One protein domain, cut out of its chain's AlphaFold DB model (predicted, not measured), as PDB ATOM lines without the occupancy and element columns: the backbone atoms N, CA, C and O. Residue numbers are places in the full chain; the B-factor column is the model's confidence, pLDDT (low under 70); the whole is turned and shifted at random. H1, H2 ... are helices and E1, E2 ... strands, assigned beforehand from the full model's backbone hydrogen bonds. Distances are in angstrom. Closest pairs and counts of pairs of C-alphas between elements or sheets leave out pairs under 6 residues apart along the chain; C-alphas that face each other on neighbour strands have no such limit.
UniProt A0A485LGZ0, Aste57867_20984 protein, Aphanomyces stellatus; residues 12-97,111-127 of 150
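This is residues 12 to 97 and 111 to 127 of the 150 residues of the protein "Aste57867_20984 protein" of Aphanomyces stellatus (UniProt A0A485LGZ0). The chain is wound in stacked turns, a short solenoid with parallel strands: E1, then E2, then E3 with E4, then E5 with E6 lie one turn over the next. E1 and E2 bend round a corner of the coil, H1 lies at the end of the stack away from E1, and H2 lies off to one side by E6. The printed part has 103 residues, with six named strands followed by two named helices, and under half of the residues are in named elements. The class is mixed, helices and strands; the whole is compact, with a radius of gyration of the C-alphas of 12.6 A and spans of 38 by 30 by 26 A.

E1, residues 12 to 19, begins at C-alpha 12 (238.543, -0.401, -85.954), bends by 111 degrees at residue 16 and is 14.0 A long. E2, residues 29 to 41, spans 18.8 A and bends by 136 degrees at residue 38. E3 is residues 50 to 54, 13.1 A; E4 is residues 58 to 60; E5 is residues 70 to 73, 10.2 A; E6 is residues 80 to 82. H1, residues 85 to 92, is 10.4 A long, and H2, residues 121 to 125, ends at C-alpha 125 (210.298, 7.269, -69.131).

The branched, twisted sheet has E1 on one side of E2, with N 35 and O 14 at 2.8 A, within hydrogen-bond range. On the other side of E2 are E3, N 54 and O 34 at 2.7 A, and E4, N 40 and O 58 at 2.8 A. E5 is parallel to E3, N 72 and O 51 at 2.9 A; E6 is parallel to E4, N 59 and O 80 at 2.9 A. H1 is not on the sheet, and H2 only grazes it with residues 123 to 124; the closest C-alphas of E6 and H2, Thr 82 and Cys 124, are 7.1 A apart. In H1 and H2 every O i to N i+4 pair is within hydrogen-bond range.

The two C-alphas farthest apart, Thr 28 and Ala 122, are 37.6 A apart. Residues 98 to 110 are not printed, and C-alphas 97 and 111 are 5.3 A apart across the cut. Of the links that are printed whole, none is long. The model's pLDDT is under 70 at residues 12 to 22 and 113 to 127.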
ATOM      1  N   VAL A  12     239.425  -1.060 -84.983       55.16
ATOM      2  CA  VAL A  12     238.543  -0.401 -85.954       55.16
ATOM      3  C   VAL A  12     238.282   1.025 -85.492       55.16
ATOM      4  O   VAL A  12     238.039   1.261 -84.308       55.16
ATOM      5  N   HIS A  13     238.348   1.965 -86.436       55.16
ATOM      6  CA  HIS A  13     237.975   3.361 -86.235       55.16
ATOM      7  C   HIS A  13     236.787   3.685 -87.142       55.16
ATOM      8  O   HIS A  13     236.912   3.627 -88.364       55.16
ATOM      9  N   LEU A  14     235.637   4.017 -86.555       59.25
ATOM     10  CA  LEU A  14     234.475   4.532 -87.289       59.25
ATOM     11  C   LEU A  14     234.412   6.051 -87.102       59.25
ATOM     12  O   LEU A  14     234.541   6.514 -85.972       59.25
ATOM     13  N   SER A  15     234.239   6.819 -88.186       55.44
ATOM     14  CA  SER A  15     234.172   8.289 -88.142       55.44
ATOM     15  C   SER A  15     233.013   8.825 -88.981       55.44
ATOM     16  O   SER A  15     233.012   8.637 -90.199       55.44
ATOM     17  N   ARG A  16     232.029   9.473 -88.343       57.12
ATOM     18  CA  ARG A  16     230.876  10.138 -88.991       57.12
ATOM     19  C   ARG A  16     230.295  11.248 -88.105       57.12
ATOM     20  O   ARG A  16     230.425  11.185 -86.889       57.12
ATOM     21  N   GLY A  17     229.595  12.222 -88.702       47.62
ATOM     22  CA  GLY A  17     228.866  13.266 -87.957       47.62
ATOM     23  C   GLY A  17     227.908  12.680 -86.907       47.62
ATOM     24  O   GLY A  17     227.993  13.033 -85.734       47.62
ATOM     25  N   SER A  18     227.111  11.685 -87.306       50.50
ATOM     26  CA  SER A  18     226.350  10.762 -86.454       50.50
ATOM     27  C   SER A  18     226.688   9.314 -86.828       50.50
ATOM     28  O   SER A  18     226.925   9.001 -87.997       50.50
ATOM     29  N   ILE A  19     226.724   8.417 -85.842       68.94
ATOM     30  CA  ILE A  19     226.667   6.969 -86.070       68.94
ATOM     31  C   ILE A  19     225.260   6.546 -85.652       68.94
ATOM     32  O   ILE A  19     225.005   6.354 -84.470       68.94
ATOM     33  N   ASP A  20     224.338   6.504 -86.609       58.41
ATOM     34  CA  ASP A  20     222.887   6.383 -86.400       58.41
ATOM     35  C   ASP A  20     222.263   5.108 -86.985       58.41
ATOM     36  O   ASP A  20     221.062   4.879 -86.850       58.41
ATOM     37  N   LEU A  21     223.080   4.247 -87.595       56.06
ATOM     38  CA  LEU A  21     222.658   2.947 -88.102       56.06
ATOM     39  C   LEU A  21     223.197   1.819 -87.217       56.06
ATOM     40  O   LEU A  21     224.340   1.906 -86.753       56.06
ATOM     41  N   PRO A  22     222.427   0.726 -87.037       58.97
ATOM     42  CA  PRO A  22     222.901  -0.439 -86.317       58.97
ATOM     43  C   PRO A  22     224.191  -0.966 -86.937       58.97
ATOM     44  O   PRO A  22     224.211  -1.459 -88.067       58.97
ATOM     45  N   HIS A  23     225.282  -0.866 -86.187       76.44
ATOM     46  CA  HIS A  23     226.576  -1.379 -86.602       76.44
ATOM     47  C   HIS A  23     226.976  -2.527 -85.691       76.44
ATOM     48  O   HIS A  23     227.230  -2.345 -84.500       76.44
ATOM     49  N   ASN A  24     227.047  -3.722 -86.278       82.25
ATOM     50  CA  ASN A  24     227.624  -4.884 -85.623       82.25
ATOM     51  C   ASN A  24     229.142  -4.826 -85.759       82.25
ATOM     52  O   ASN A  24     229.685  -4.876 -86.866       82.25
ATOM     53  N   VAL A  25     229.825  -4.724 -84.626       83.81
ATOM     54  CA  VAL A  25     231.284  -4.758 -84.580       83.81
ATOM     55  C   VAL A  25     231.746  -6.203 -84.819       83.81
ATOM     56  O   VAL A  25     231.271  -7.106 -84.122       83.81
ATOM     57  N   PRO A  26     232.660  -6.463 -85.778       85.44
ATOM     58  CA  PRO A  26     233.138  -7.816 -86.044       85.44
ATOM     59  C   PRO A  26     233.731  -8.478 -84.788       85.44
ATOM     60  O   PRO A  26     234.417  -7.810 -84.011       85.44
ATOM     61  N   PRO A  27     233.546  -9.796 -84.589       84.75
ATOM     62  CA  PRO A  27     233.938 -10.478 -83.349       84.75
ATOM     63  C   PRO A  27     235.455 -10.518 -83.101       84.75
ATOM     64  O   PRO A  27     235.905 -10.736 -81.972       84.75
ATOM     65  N   THR A  28     236.252 -10.295 -84.148       86.69
ATOM     66  CA  THR A  28     237.715 -10.210 -84.082       86.69
ATOM     67  C   THR A  28     238.212  -8.900 -83.474       86.69
ATOM     68  O   THR A  28     239.351  -8.838 -83.013       86.69
ATOM     69  N   VAL A  29     237.375  -7.860 -83.436       86.00
ATOM     70  CA  VAL A  29     237.736  -6.537 -82.918       86.00
ATOM     71  C   VAL A  29     237.707  -6.556 -81.397       86.00
ATOM     72  O   VAL A  29     236.682  -6.841 -80.783       86.00
ATOM     73  N   LYS A  30     238.842  -6.221 -80.782       88.81
ATOM     74  CA  LYS A  30     238.971  -6.116 -79.315       88.81
ATOM     75  C   LYS A  30     239.096  -4.684 -78.831       88.81
ATOM     76  O   LYS A  30     238.730  -4.397 -77.695       88.81
ATOM     77  N   TYR A  31     239.550  -3.799 -79.708       88.31
ATOM     78  CA  TYR A  31     239.653  -2.376 -79.457       88.31
ATOM     79  C   TYR A  31     238.845  -1.624 -80.507       88.31
ATOM     80  O   TYR A  31     239.066  -1.788 -81.709       88.31
ATOM     81  N   LEU A  32     237.919  -0.791 -80.051       89.12
ATOM     82  CA  LEU A  32     237.063  -0.005 -80.924       89.12
ATOM     83  C   LEU A  32     237.183   1.479 -80.592       89.12
ATOM     84  O   LEU A  32     236.854   1.906 -79.486       89.12
ATOM     85  N   GLY A  33     237.631   2.261 -81.572       88.25
ATOM     86  CA  GLY A  33     237.553   3.716 -81.551       88.25
ATOM     87  C   GLY A  33     236.329   4.189 -82.329       88.25
ATOM     88  O   GLY A  33     236.164   3.847 -83.499       88.25
ATOM     89  N   LEU A  34     235.477   4.991 -81.701       87.12
ATOM     90  CA  LEU A  34     234.309   5.594 -82.341       87.12
ATOM     91  C   LEU A  34     234.486   7.102 -82.298       87.12
ATOM     92  O   LEU A  34     234.526   7.674 -81.218       87.12
ATOM     93  N   ASN A  35     234.619   7.736 -83.454       83.62
ATOM     94  CA  ASN A  35     234.700   9.182 -83.571       83.62
ATOM     95  C   ASN A  35     233.380   9.703 -84.140       83.62
ATOM     96  O   ASN A  35     233.001   9.385 -85.266       83.62
ATOM     97  N   THR A  36     232.655  10.472 -83.345       79.31
ATOM     98  CA  THR A  36     231.417  11.121 -83.761       79.31
ATOM     99  C   THR A  36     231.412  12.567 -83.296       79.31
ATOM    100  O   THR A  36     232.164  12.926 -82.401       79.31
ATOM    101  N   GLN A  37     230.617  13.416 -83.941       75.25
ATOM    102  CA  GLN A  37     230.480  14.825 -83.563       75.25
ATOM    103  C   GLN A  37     229.153  15.112 -82.851       75.25
ATOM    104  O   GLN A  37     228.959  16.222 -82.364       75.25
ATOM    105  N   LEU A  38     228.230  14.141 -82.818       79.62
ATOM    106  CA  LEU A  38     226.882  14.348 -82.300       79.62
ATOM    107  C   LEU A  38     226.373  13.122 -81.534       79.62
ATOM    108  O   LEU A  38     226.219  13.163 -80.319       79.62
ATOM    109  N   ALA A  39     226.122  12.010 -82.224       83.44
ATOM    110  CA  ALA A  39     225.376  10.901 -81.641       83.44
ATOM    111  C   ALA A  39     225.996   9.535 -81.943       83.44
ATOM    112  O   ALA A  39     226.400   9.254 -83.074       83.44
ATOM    113  N   LEU A  40     226.004   8.679 -80.921       84.56
ATOM    114  CA  LEU A  40     226.336   7.264 -80.998       84.56
ATOM    115  C   LEU A  40     225.085   6.427 -80.714       84.56
ATOM    116  O   LEU A  40     224.704   6.247 -79.557       84.56
ATOM    117  N   VAL A  41     224.451   5.911 -81.764       85.88
ATOM    118  CA  VAL A  41     223.160   5.223 -81.683       85.88
ATOM    119  C   VAL A  41     223.254   3.802 -82.242       85.88
ATOM    120  O   VAL A  41     223.741   3.590 -83.348       85.88
ATOM    121  N   GLY A  42     222.768   2.817 -81.483       83.62
ATOM    122  CA  GLY A  42     222.522   1.459 -81.986       83.62
ATOM    123  C   GLY A  42     223.771   0.625 -82.290       83.62
ATOM    124  O   GLY A  42     223.702  -0.322 -83.073       83.62
ATOM    125  N   VAL A  43     224.933   0.960 -81.722       86.75
ATOM    126  CA  VAL A  43     226.174   0.218 -81.989       86.75
ATOM    127  C   VAL A  43     226.267  -1.013 -81.088       86.75
ATOM    128  O   VAL A  43     226.245  -0.918 -79.860       86.75
ATOM    129  N   ASN A  44     226.420  -2.186 -81.700       90.56
ATOM    130  CA  ASN A  44     226.589  -3.442 -80.985       90.56
ATOM    131  C   ASN A  44     228.079  -3.759 -80.803       90.56
ATOM    132  O   ASN A  44     228.758  -4.206 -81.731       90.56
ATOM    133  N   CYS A  45     228.567  -3.567 -79.578       90.25
ATOM    134  CA  CYS A  45     229.962  -3.736 -79.186       90.25
ATOM    135  C   CYS A  45     230.204  -5.014 -78.361       90.25
ATOM    136  O   CYS A  45     231.216  -5.117 -77.675       90.25
ATOM    137  N   THR A  46     229.318  -6.008 -78.418       91.38
ATOM    138  CA  THR A  46     229.337  -7.215 -77.555       91.38
ATOM    139  C   THR A  46     230.613  -8.068 -77.584       91.38
ATOM    140  O   THR A  46     230.775  -8.938 -76.737       91.38
ATOM    141  N   ASN A  47     231.551  -7.818 -78.501       89.81
ATOM    142  CA  ASN A  47     232.793  -8.589 -78.624       89.81
ATOM    143  C   ASN A  47     234.067  -7.834 -78.214       89.81
ATOM    144  O   ASN A  47     235.159  -8.415 -78.285       89.81
ATOM    145  N   ILE A  48     233.945  -6.567 -77.801       91.00
ATOM    146  CA  ILE A  48     235.101  -5.712 -77.513       91.00
ATOM    147  C   ILE A  48     235.575  -5.841 -76.062       91.00
ATOM    148  O   ILE A  48     234.839  -6.237 -75.157       91.00
ATOM    149  N   THR A  49     236.826  -5.456 -75.848       91.38
ATOM    150  CA  THR A  49     237.473  -5.374 -74.534       91.38
ATOM    151  C   THR A  49     237.764  -3.923 -74.164       91.38
ATOM    152  O   THR A  49     237.702  -3.557 -72.992       91.38
ATOM    153  N   VAL A  50     238.015  -3.079 -75.165       89.94
ATOM    154  CA  VAL A  50     238.304  -1.658 -74.991       89.94
ATOM    155  C   VAL A  50     237.439  -0.826 -75.928       89.94
ATOM    156  O   VAL A  50     237.388  -1.092 -77.132       89.94
ATOM    157  N   LEU A  51     236.807   0.212 -75.379       91.25
ATOM    158  CA  LEU A  51     236.009   1.178 -76.126       91.25
ATOM    159  C   LEU A  51     236.548   2.597 -75.939       91.25
ATOM    160  O   LEU A  51     236.739   3.058 -74.816       91.25
ATOM    161  N   ARG A  52     236.722   3.327 -77.035       89.69
ATOM    162  CA  ARG A  52     237.064   4.748 -77.016       89.69
ATOM    163  C   ARG A  52     236.033   5.544 -77.816       89.69
ATOM    164  O   ARG A  52     236.237   5.716 -79.022       89.69
ATOM    165  N   PRO A  53     234.931   6.014 -77.204       87.88
ATOM    166  CA  PRO A  53     234.109   7.026 -77.847       87.88
ATOM    167  C   PRO A  53     234.832   8.377 -77.817       87.88
ATOM    168  O   PRO A  53     235.474   8.755 -76.834       87.88
ATOM    169  N   SER A  54     234.727   9.098 -78.922       86.19
ATOM    170  CA  SER A  54     235.314  10.410 -79.127       86.19
ATOM    171  C   SER A  54     234.269  11.347 -79.709       86.19
ATOM    172  O   SER A  54     233.621  10.978 -80.685       86.19
ATOM    173  N   GLY A  55     234.126  12.537 -79.121       83.88
ATOM    174  CA  GLY A  55     233.242  13.610 -79.597       83.88
ATOM    175  C   GLY A  55     231.730  13.360 -79.482       83.88
ATOM    176  O   GLY A  55     230.942  14.155 -79.988       83.88
ATOM    177  N   ALA A  56     231.296  12.287 -78.812       83.44
ATOM    178  CA  ALA A  56     229.872  11.999 -78.646       83.44
ATOM    179  C   ALA A  56     229.214  12.952 -77.639       83.44
ATOM    180  O   ALA A  56     229.742  13.137 -76.536       83.44
ATOM    181  N   THR A  57     228.042  13.491 -77.994       82.12
ATOM    182  CA  THR A  57     227.175  14.237 -77.069       82.12
ATOM    183  C   THR A  57     225.943  13.443 -76.655       82.12
ATOM    184  O   THR A  57     225.530  13.507 -75.504       82.12
ATOM    185  N   ARG A  58     225.414  12.592 -77.539       83.50
ATOM    186  CA  ARG A  58     224.301  11.683 -77.235       83.50
ATOM    187  C   ARG A  58     224.707  10.234 -77.443       83.50
ATOM    188  O   ARG A  58     225.317   9.905 -78.460       83.50
ATOM    189  N   ILE A  59     224.346   9.351 -76.519       86.56
ATOM    190  CA  ILE A  59     224.582   7.909 -76.649       86.56
ATOM    191  C   ILE A  59     223.275   7.157 -76.387       86.56
ATOM    192  O   ILE A  59     222.620   7.370 -75.375       86.56
ATOM    193  N   SER A  60     222.881   6.253 -77.275       84.94
ATOM    194  CA  SER A  60     221.673   5.443 -77.072       84.94
ATOM    195  C   SER A  60     221.790   4.082 -77.743       84.94
ATOM    196  O   SER A  60     222.339   3.969 -78.835       84.94
ATOM    197  N   GLY A  61     221.272   3.023 -77.121       81.81
ATOM    198  CA  GLY A  61     221.283   1.685 -77.733       81.81
ATOM    199  C   GLY A  61     222.689   1.123 -77.991       81.81
ATOM    200  O   GLY A  61     222.890   0.365 -78.935       81.81
ATOM    201  N   LEU A  62     223.674   1.528 -77.183       88.88
ATOM    202  CA  LEU A  62     225.022   0.963 -77.194       88.88
ATOM    203  C   LEU A  62     225.031  -0.340 -76.382       88.88
ATOM    204  O   LEU A  62     224.755  -0.306 -75.181       88.88
ATOM    205  N   SER A  63     225.380  -1.468 -77.004       92.69
ATOM    206  CA  SER A  63     225.451  -2.773 -76.323       92.69
ATOM    207  C   SER A  63     226.880  -3.091 -75.896       92.69
ATOM    208  O   SER A  63     227.742  -3.276 -76.757       92.69
ATOM    209  N   LEU A  64     227.140  -3.188 -74.589       92.69
ATOM    210  CA  LEU A  64     228.477  -3.450 -74.037       92.69
ATOM    211  C   LEU A  64     228.560  -4.817 -73.341       92.69
ATOM    212  O   LEU A  64     227.631  -5.198 -72.632       92.69
ATOM    213  N   PRO A  65     229.669  -5.565 -73.498       94.25
ATOM    214  CA  PRO A  65     229.830  -6.856 -72.845       94.25
ATOM    215  C   PRO A  65     230.427  -6.720 -71.440       94.25
ATOM    216  O   PRO A  65     231.239  -5.837 -71.178       94.25
ATOM    217  N   LYS A  66     230.145  -7.684 -70.551       92.44
ATOM    218  CA  LYS A  66     230.802  -7.779 -69.227       92.44
ATOM    219  C   LYS A  66     232.327  -7.976 -69.316       92.44
ATOM    220  O   LYS A  66     233.050  -7.692 -68.358       92.44
ATOM    221  N   SER A  67     232.823  -8.437 -70.468       92.25
ATOM    222  CA  SER A  67     234.253  -8.543 -70.783       92.25
ATOM    223  C   SER A  67     234.919  -7.206 -71.115       92.25
ATOM    224  O   SER A  67     236.129  -7.191 -71.329       92.25
ATOM    225  N   LEU A  68     234.167  -6.100 -71.187       92.19
ATOM    226  CA  LEU A  68     234.734  -4.763 -71.316       92.19
ATOM    227  C   LEU A  68     235.631  -4.492 -70.101       92.19
ATOM    228  O   LEU A  68     235.184  -4.585 -68.957       92.19
ATOM    229  N   THR A  69     236.901  -4.187 -70.346       91.62
ATOM    230  CA  THR A  69     237.873  -3.860 -69.298       91.62
ATOM    231  C   THR A  69     238.210  -2.384 -69.283       91.62
ATOM    232  O   THR A  69     238.596  -1.879 -68.239       91.62
ATOM    233  N   PHE A  70     238.068  -1.665 -70.395       90.06
ATOM    234  CA  PHE A  70     238.420  -0.252 -70.407       90.06
ATOM    235  C   PHE A  70     237.506   0.579 -71.296       90.06
ATOM    236  O   PHE A  70     237.202   0.195 -72.429       90.06
ATOM    237  N   MET A  71     237.109   1.748 -70.799       89.94
ATOM    238  CA  MET A  71     236.387   2.746 -71.580       89.94
ATOM    239  C   MET A  71     237.039   4.120 -71.428       89.94
ATOM    240  O   MET A  71     237.252   4.585 -70.313       89.94
ATOM    241  N   PHE A  72     237.347   4.778 -72.546       87.94
ATOM    242  CA  PHE A  72     237.954   6.110 -72.545       87.94
ATOM    243  C   PHE A  72     237.137   7.115 -73.342       87.94
ATOM    244  O   PHE A  72     237.111   7.063 -74.571       87.94
ATOM    245  N   PHE A  73     236.544   8.078 -72.645       84.75
ATOM    246  CA  PHE A  73     235.901   9.223 -73.273       84.75
ATOM    247  C   PHE A  73     236.938  10.276 -73.642       84.75
ATOM    248  O   PHE A  73     237.420  11.018 -72.784       84.75
ATOM    249  N   PHE A  74     237.243  10.375 -74.931       82.19
ATOM    250  CA  PHE A  74     238.086  11.444 -75.448       82.19
ATOM    251  C   PHE A  74     237.208  12.591 -75.945       82.19
ATOM    252  O   PHE A  74     236.335  12.369 -76.779       82.19
ATOM    253  N   GLN A  75     237.401  13.810 -75.435       79.75
ATOM    254  CA  GLN A  75     236.685  15.005 -75.921       79.75
ATOM    255  C   GLN A  75     235.155  14.816 -76.057       79.75
ATOM    256  O   GLN A  75     234.552  15.293 -77.010       79.75
ATOM    257  N   SER A  76     234.528  14.058 -75.152       77.38
ATOM    258  CA  SER A  76     233.091  13.752 -75.207       77.38
ATOM    259  C   SER A  76     232.376  14.461 -74.062       77.38
ATOM    260  O   SER A  76     232.816  14.351 -72.919       77.38
ATOM    261  N   VAL A  77     231.281  15.159 -74.363       77.25
ATOM    262  CA  VAL A  77     230.424  15.843 -73.383       77.25
ATOM    263  C   VAL A  77     229.026  15.257 -73.535       77.25
ATOM    264  O   VAL A  77     228.263  15.714 -74.378       77.25
ATOM    265  N   VAL A  78     228.728  14.198 -72.778       77.62
ATOM    266  CA  VAL A  78     227.537  13.370 -73.005       77.62
ATOM    267  C   VAL A  78     226.332  13.927 -72.235       77.62
ATOM    268  O   VAL A  78     226.154  13.663 -71.054       77.62
ATOM    269  N   ASP A  79     225.474  14.704 -72.882       70.94
ATOM    270  CA  ASP A  79     224.309  15.311 -72.224       70.94
ATOM    271  C   ASP A  79     223.096  14.372 -72.116       70.94
ATOM    272  O   ASP A  79     222.204  14.618 -71.298       70.94
ATOM    273  N   HIS A  80     223.090  13.291 -72.898       73.44
ATOM    274  CA  HIS A  80     222.041  12.279 -72.922       73.44
ATOM    275  C   HIS A  80     222.639  10.880 -73.126       73.44
ATOM    276  O   HIS A  80     223.268  10.617 -74.158       73.44
ATOM    277  N   TRP A  81     222.398   9.954 -72.189       83.31
ATOM    278  CA  TRP A  81     222.740   8.540 -72.377       83.31
ATOM    279  C   TRP A  81     221.649   7.574 -71.901       83.31
ATOM    280  O   TRP A  81     221.438   7.388 -70.702       83.31
ATOM    281  N   THR A  82     221.005   6.884 -72.844       81.62
ATOM    282  CA  THR A  82     220.105   5.752 -72.568       81.62
ATOM    283  C   THR A  82     220.798   4.416 -72.858       81.62
ATOM    284  O   THR A  82     221.477   4.239 -73.874       81.62
ATOM    285  N   MET A  83     220.664   3.449 -71.950       83.31
ATOM    286  CA  MET A  83     221.309   2.138 -72.073       83.31
ATOM    287  C   MET A  83     220.434   1.022 -71.511       83.31
ATOM    288  O   MET A  83     219.594   1.270 -70.651       83.31
ATOM    289  N   SER A  84     220.657  -0.209 -71.980       84.88
ATOM    290  CA  SER A  84     219.997  -1.391 -71.423       84.88
ATOM    291  C   SER A  84     220.586  -1.783 -70.063       84.88
ATOM    292  O   SER A  84     221.671  -1.328 -69.680       84.88
ATOM    293  N   SER A  85     219.888  -2.668 -69.346       82.12
ATOM    294  CA  SER A  85     220.345  -3.192 -68.053       82.12
ATOM    295  C   SER A  85     221.707  -3.896 -68.144       82.12
ATOM    296  O   SER A  85     222.567  -3.716 -67.287       82.12
ATOM    297  N   GLU A  86     221.955  -4.615 -69.235       89.31
ATOM    298  CA  GLU A  86     223.192  -5.348 -69.492       89.31
ATOM    299  C   GLU A  86     224.367  -4.400 -69.729       89.31
ATOM    300  O   GLU A  86     225.466  -4.626 -69.216       89.31
ATOM    301  N   THR A  87     224.137  -3.316 -70.476       89.12
ATOM    302  CA  THR A  87     225.143  -2.272 -70.687       89.12
ATOM    303  C   THR A  87     225.460  -1.550 -69.378       89.12
ATOM    304  O   THR A  87     226.635  -1.312 -69.090       89.12
ATOM    305  N   PHE A  88     224.450  -1.259 -68.552       86.06
ATOM    306  CA  PHE A  88     224.663  -0.698 -67.216       86.06
ATOM    307  C   PHE A  88     225.516  -1.633 -66.346       86.06
ATOM    308  O   PHE A  88     226.491  -1.199 -65.729       86.06
ATOM    309  N   ASP A  89     225.205  -2.928 -66.332       86.12
ATOM    310  CA  ASP A  89     225.954  -3.941 -65.586       86.12
ATOM    311  C   ASP A  89     227.401  -4.091 -66.068       86.12
ATOM    312  O   ASP A  89     228.295  -4.370 -65.269       86.12
ATOM    313  N   ALA A  90     227.659  -3.932 -67.367       90.81
ATOM    314  CA  ALA A  90     229.014  -3.944 -67.907       90.81
ATOM    315  C   ALA A  90     229.825  -2.733 -67.416       90.81
ATOM    316  O   ALA A  90     230.978  -2.887 -67.006       90.81
ATOM    317  N   LEU A  91     229.217  -1.544 -67.420       88.69
ATOM    318  CA  LEU A  91     229.860  -0.292 -67.012       88.69
ATOM    319  C   LEU A  91     230.058  -0.179 -65.499       88.69
ATOM    320  O   LEU A  91     231.077   0.354 -65.063       88.69
ATOM    321  N   SER A  92     229.124  -0.692 -64.698       87.06
ATOM    322  CA  SER A  92     229.196  -0.641 -63.229       87.06
ATOM    323  C   SER A  92     230.364  -1.448 -62.649       87.06
ATOM    324  O   SER A  92     230.780  -1.207 -61.519       87.06
ATOM    325  N   GLN A  93     230.938  -2.363 -63.436       87.69
ATOM    326  CA  GLN A  93     232.141  -3.127 -63.092       87.69
ATOM    327  C   GLN A  93     233.455  -2.393 -63.410       87.69
ATOM    328  O   GLN A  93     234.530  -2.963 -63.200       87.69
ATOM    329  N   LEU A  94     233.394  -1.197 -64.004       87.19
ATOM    330  CA  LEU A  94     234.560  -0.360 -64.288       87.19
ATOM    331  C   LEU A  94     234.766   0.649 -63.158       87.19
ATOM    332  O   LEU A  94     233.808   1.253 -62.677       87.19
ATOM    333  N   THR A  95     236.021   0.878 -62.780       85.56
ATOM    334  CA  THR A  95     236.377   1.868 -61.757       85.56
ATOM    335  C   THR A  95     236.869   3.159 -62.416       85.56
ATOM    336  O   THR A  95     237.726   3.087 -63.301       85.56
ATOM    337  N   PRO A  96     236.383   4.349 -62.017       84.50
ATOM    338  CA  PRO A  96     236.961   5.607 -62.478       84.50
ATOM    339  C   PRO A  96     238.466   5.679 -62.215       84.50
ATOM    340  O   PRO A  96     238.921   5.370 -61.116       84.50
ATOM    341  N   THR A  97     239.236   6.104 -63.212       79.31
ATOM    342  CA  THR A  97     240.690   6.247 -63.104       79.31
ATOM    343  C   THR A  97     241.195   7.497 -63.822       79.31
ATOM    344  O   THR A  97     240.628   7.930 -64.826       79.31
ATOM    345  N   HIS A 111     238.070   6.041 -67.964       85.19
ATOM    346  CA  HIS A 111     238.735   7.337 -67.959       85.19
ATOM    347  C   HIS A 111     237.898   8.371 -68.715       85.19
ATOM    348  O   HIS A 111     237.365   8.105 -69.798       85.19
ATOM    349  N   TYR A 112     237.780   9.561 -68.135       79.56
ATOM    350  CA  TYR A 112     237.079  10.696 -68.718       79.56
ATOM    351  C   TYR A 112     237.738  12.003 -68.268       79.56
ATOM    352  O   TYR A 112     237.989  12.200 -67.084       79.56
ATOM    353  N   GLU A 113     237.988  12.918 -69.204       69.88
ATOM    354  CA  GLU A 113     238.550  14.237 -68.881       69.88
ATOM    355  C   GLU A 113     237.460  15.283 -68.592       69.88
ATOM    356  O   GLU A 113     237.675  16.193 -67.797       69.88
ATOM    357  N   SER A 114     236.289  15.196 -69.235       61.66
ATOM    358  CA  SER A 114     235.200  16.191 -69.128       61.66
ATOM    359  C   SER A 114     233.835  15.595 -69.483       61.66
ATOM    360  O   SER A 114     233.125  16.094 -70.350       61.66
ATOM    361  N   VAL A 115     233.467  14.500 -68.817       62.28
ATOM    362  CA  VAL A 115     232.173  13.837 -69.017       62.28
ATOM    363  C   VAL A 115     231.217  14.205 -67.890       62.28
ATOM    364  O   VAL A 115     231.369  13.755 -66.754       62.28
ATOM    365  N   ALA A 116     230.198  14.988 -68.230       61.59
ATOM    366  CA  ALA A 116     228.897  14.865 -67.590       61.59
ATOM    367  C   ALA A 116     228.138  13.744 -68.315       61.59
ATOM    368  O   ALA A 116     228.351  13.559 -69.509       61.59
ATOM    369  N   ILE A 117     227.335  12.969 -67.587       63.72
ATOM    370  CA  ILE A 117     226.328  12.067 -68.163       63.72
ATOM    371  C   ILE A 117     225.036  12.422 -67.458       63.72
ATOM    372  O   ILE A 117     224.890  12.145 -66.268       63.72
ATOM    373  N   SER A 118     224.131  13.059 -68.182       65.00
ATOM    374  CA  SER A 118     222.760  13.295 -67.747       65.00
ATOM    375  C   SER A 118     221.804  12.556 -68.671       65.00
ATOM    376  O   SER A 118     222.159  12.230 -69.796       65.00
ATOM    377  N   THR A 119     220.597  12.281 -68.188       64.06
ATOM    378  CA  THR A 119     219.461  11.818 -68.995       64.06
ATOM    379  C   THR A 119     218.220  12.436 -68.367       64.06
ATOM    380  O   THR A 119     218.087  12.418 -67.142       64.06
ATOM    381  N   SER A 120     217.347  13.048 -69.171       66.75
ATOM    382  CA  SER A 120     216.129  13.664 -68.638       66.75
ATOM    383  C   SER A 120     215.141  12.590 -68.163       66.75
ATOM    384  O   SER A 120     215.156  11.465 -68.659       66.75
ATOM    385  N   GLN A 121     214.261  12.932 -67.213       66.31
ATOM    386  CA  GLN A 121     213.218  12.003 -66.759       66.31
ATOM    387  C   GLN A 121     212.324  11.569 -67.932       66.31
ATOM    388  O   GLN A 121     212.109  10.380 -68.113       66.31
ATOM    389  N   ALA A 122     211.912  12.515 -68.783       69.44
ATOM    390  CA  ALA A 122     211.083  12.234 -69.955       69.44
ATOM    391  C   ALA A 122     211.746  11.245 -70.931       69.44
ATOM    392  O   ALA A 122     211.088  10.340 -71.435       69.44
ATOM    393  N   ASP A 123     213.052  11.392 -71.169       64.75
ATOM    394  CA  ASP A 123     213.818  10.469 -72.011       64.75
ATOM    395  C   ASP A 123     213.940   9.066 -71.395       64.75
ATOM    396  O   ASP A 123     213.948   8.069 -72.115       64.75
ATOM    397  N   CYS A 124     214.064   8.982 -70.068       66.25
ATOM    398  CA  CYS A 124     214.115   7.710 -69.352       66.25
ATOM    399  C   CYS A 124     212.752   7.006 -69.366       66.25
ATOM    400  O   CYS A 124     212.691   5.807 -69.630       66.25
ATOM    401  N   ASP A 125     211.677   7.761 -69.128       67.00
ATOM    402  CA  ASP A 125     210.298   7.269 -69.131       67.00
ATOM    403  C   ASP A 125     209.910   6.754 -70.522       67.00
ATOM    404  O   ASP A 125     209.328   5.684 -70.647       67.00
ATOM    405  N   ALA A 126     210.298   7.468 -71.586       67.69
ATOM    406  CA  ALA A 126     210.051   7.059 -72.970       67.69
ATOM    407  C   ALA A 126     210.749   5.742 -73.365       67.69
ATOM    408  O   ALA A 126     210.383   5.135 -74.370       67.69
ATOM    409  N   ALA A 127     211.757   5.316 -72.599       65.12
ATOM    410  CA  ALA A 127     212.472   4.058 -72.787       65.12
ATOM    411  C   ALA A 127     212.052   2.971 -71.778       65.12
ATOM    412  O   ALA A 127     212.752   1.961 -71.673       65.12
TER     413      ALA A 127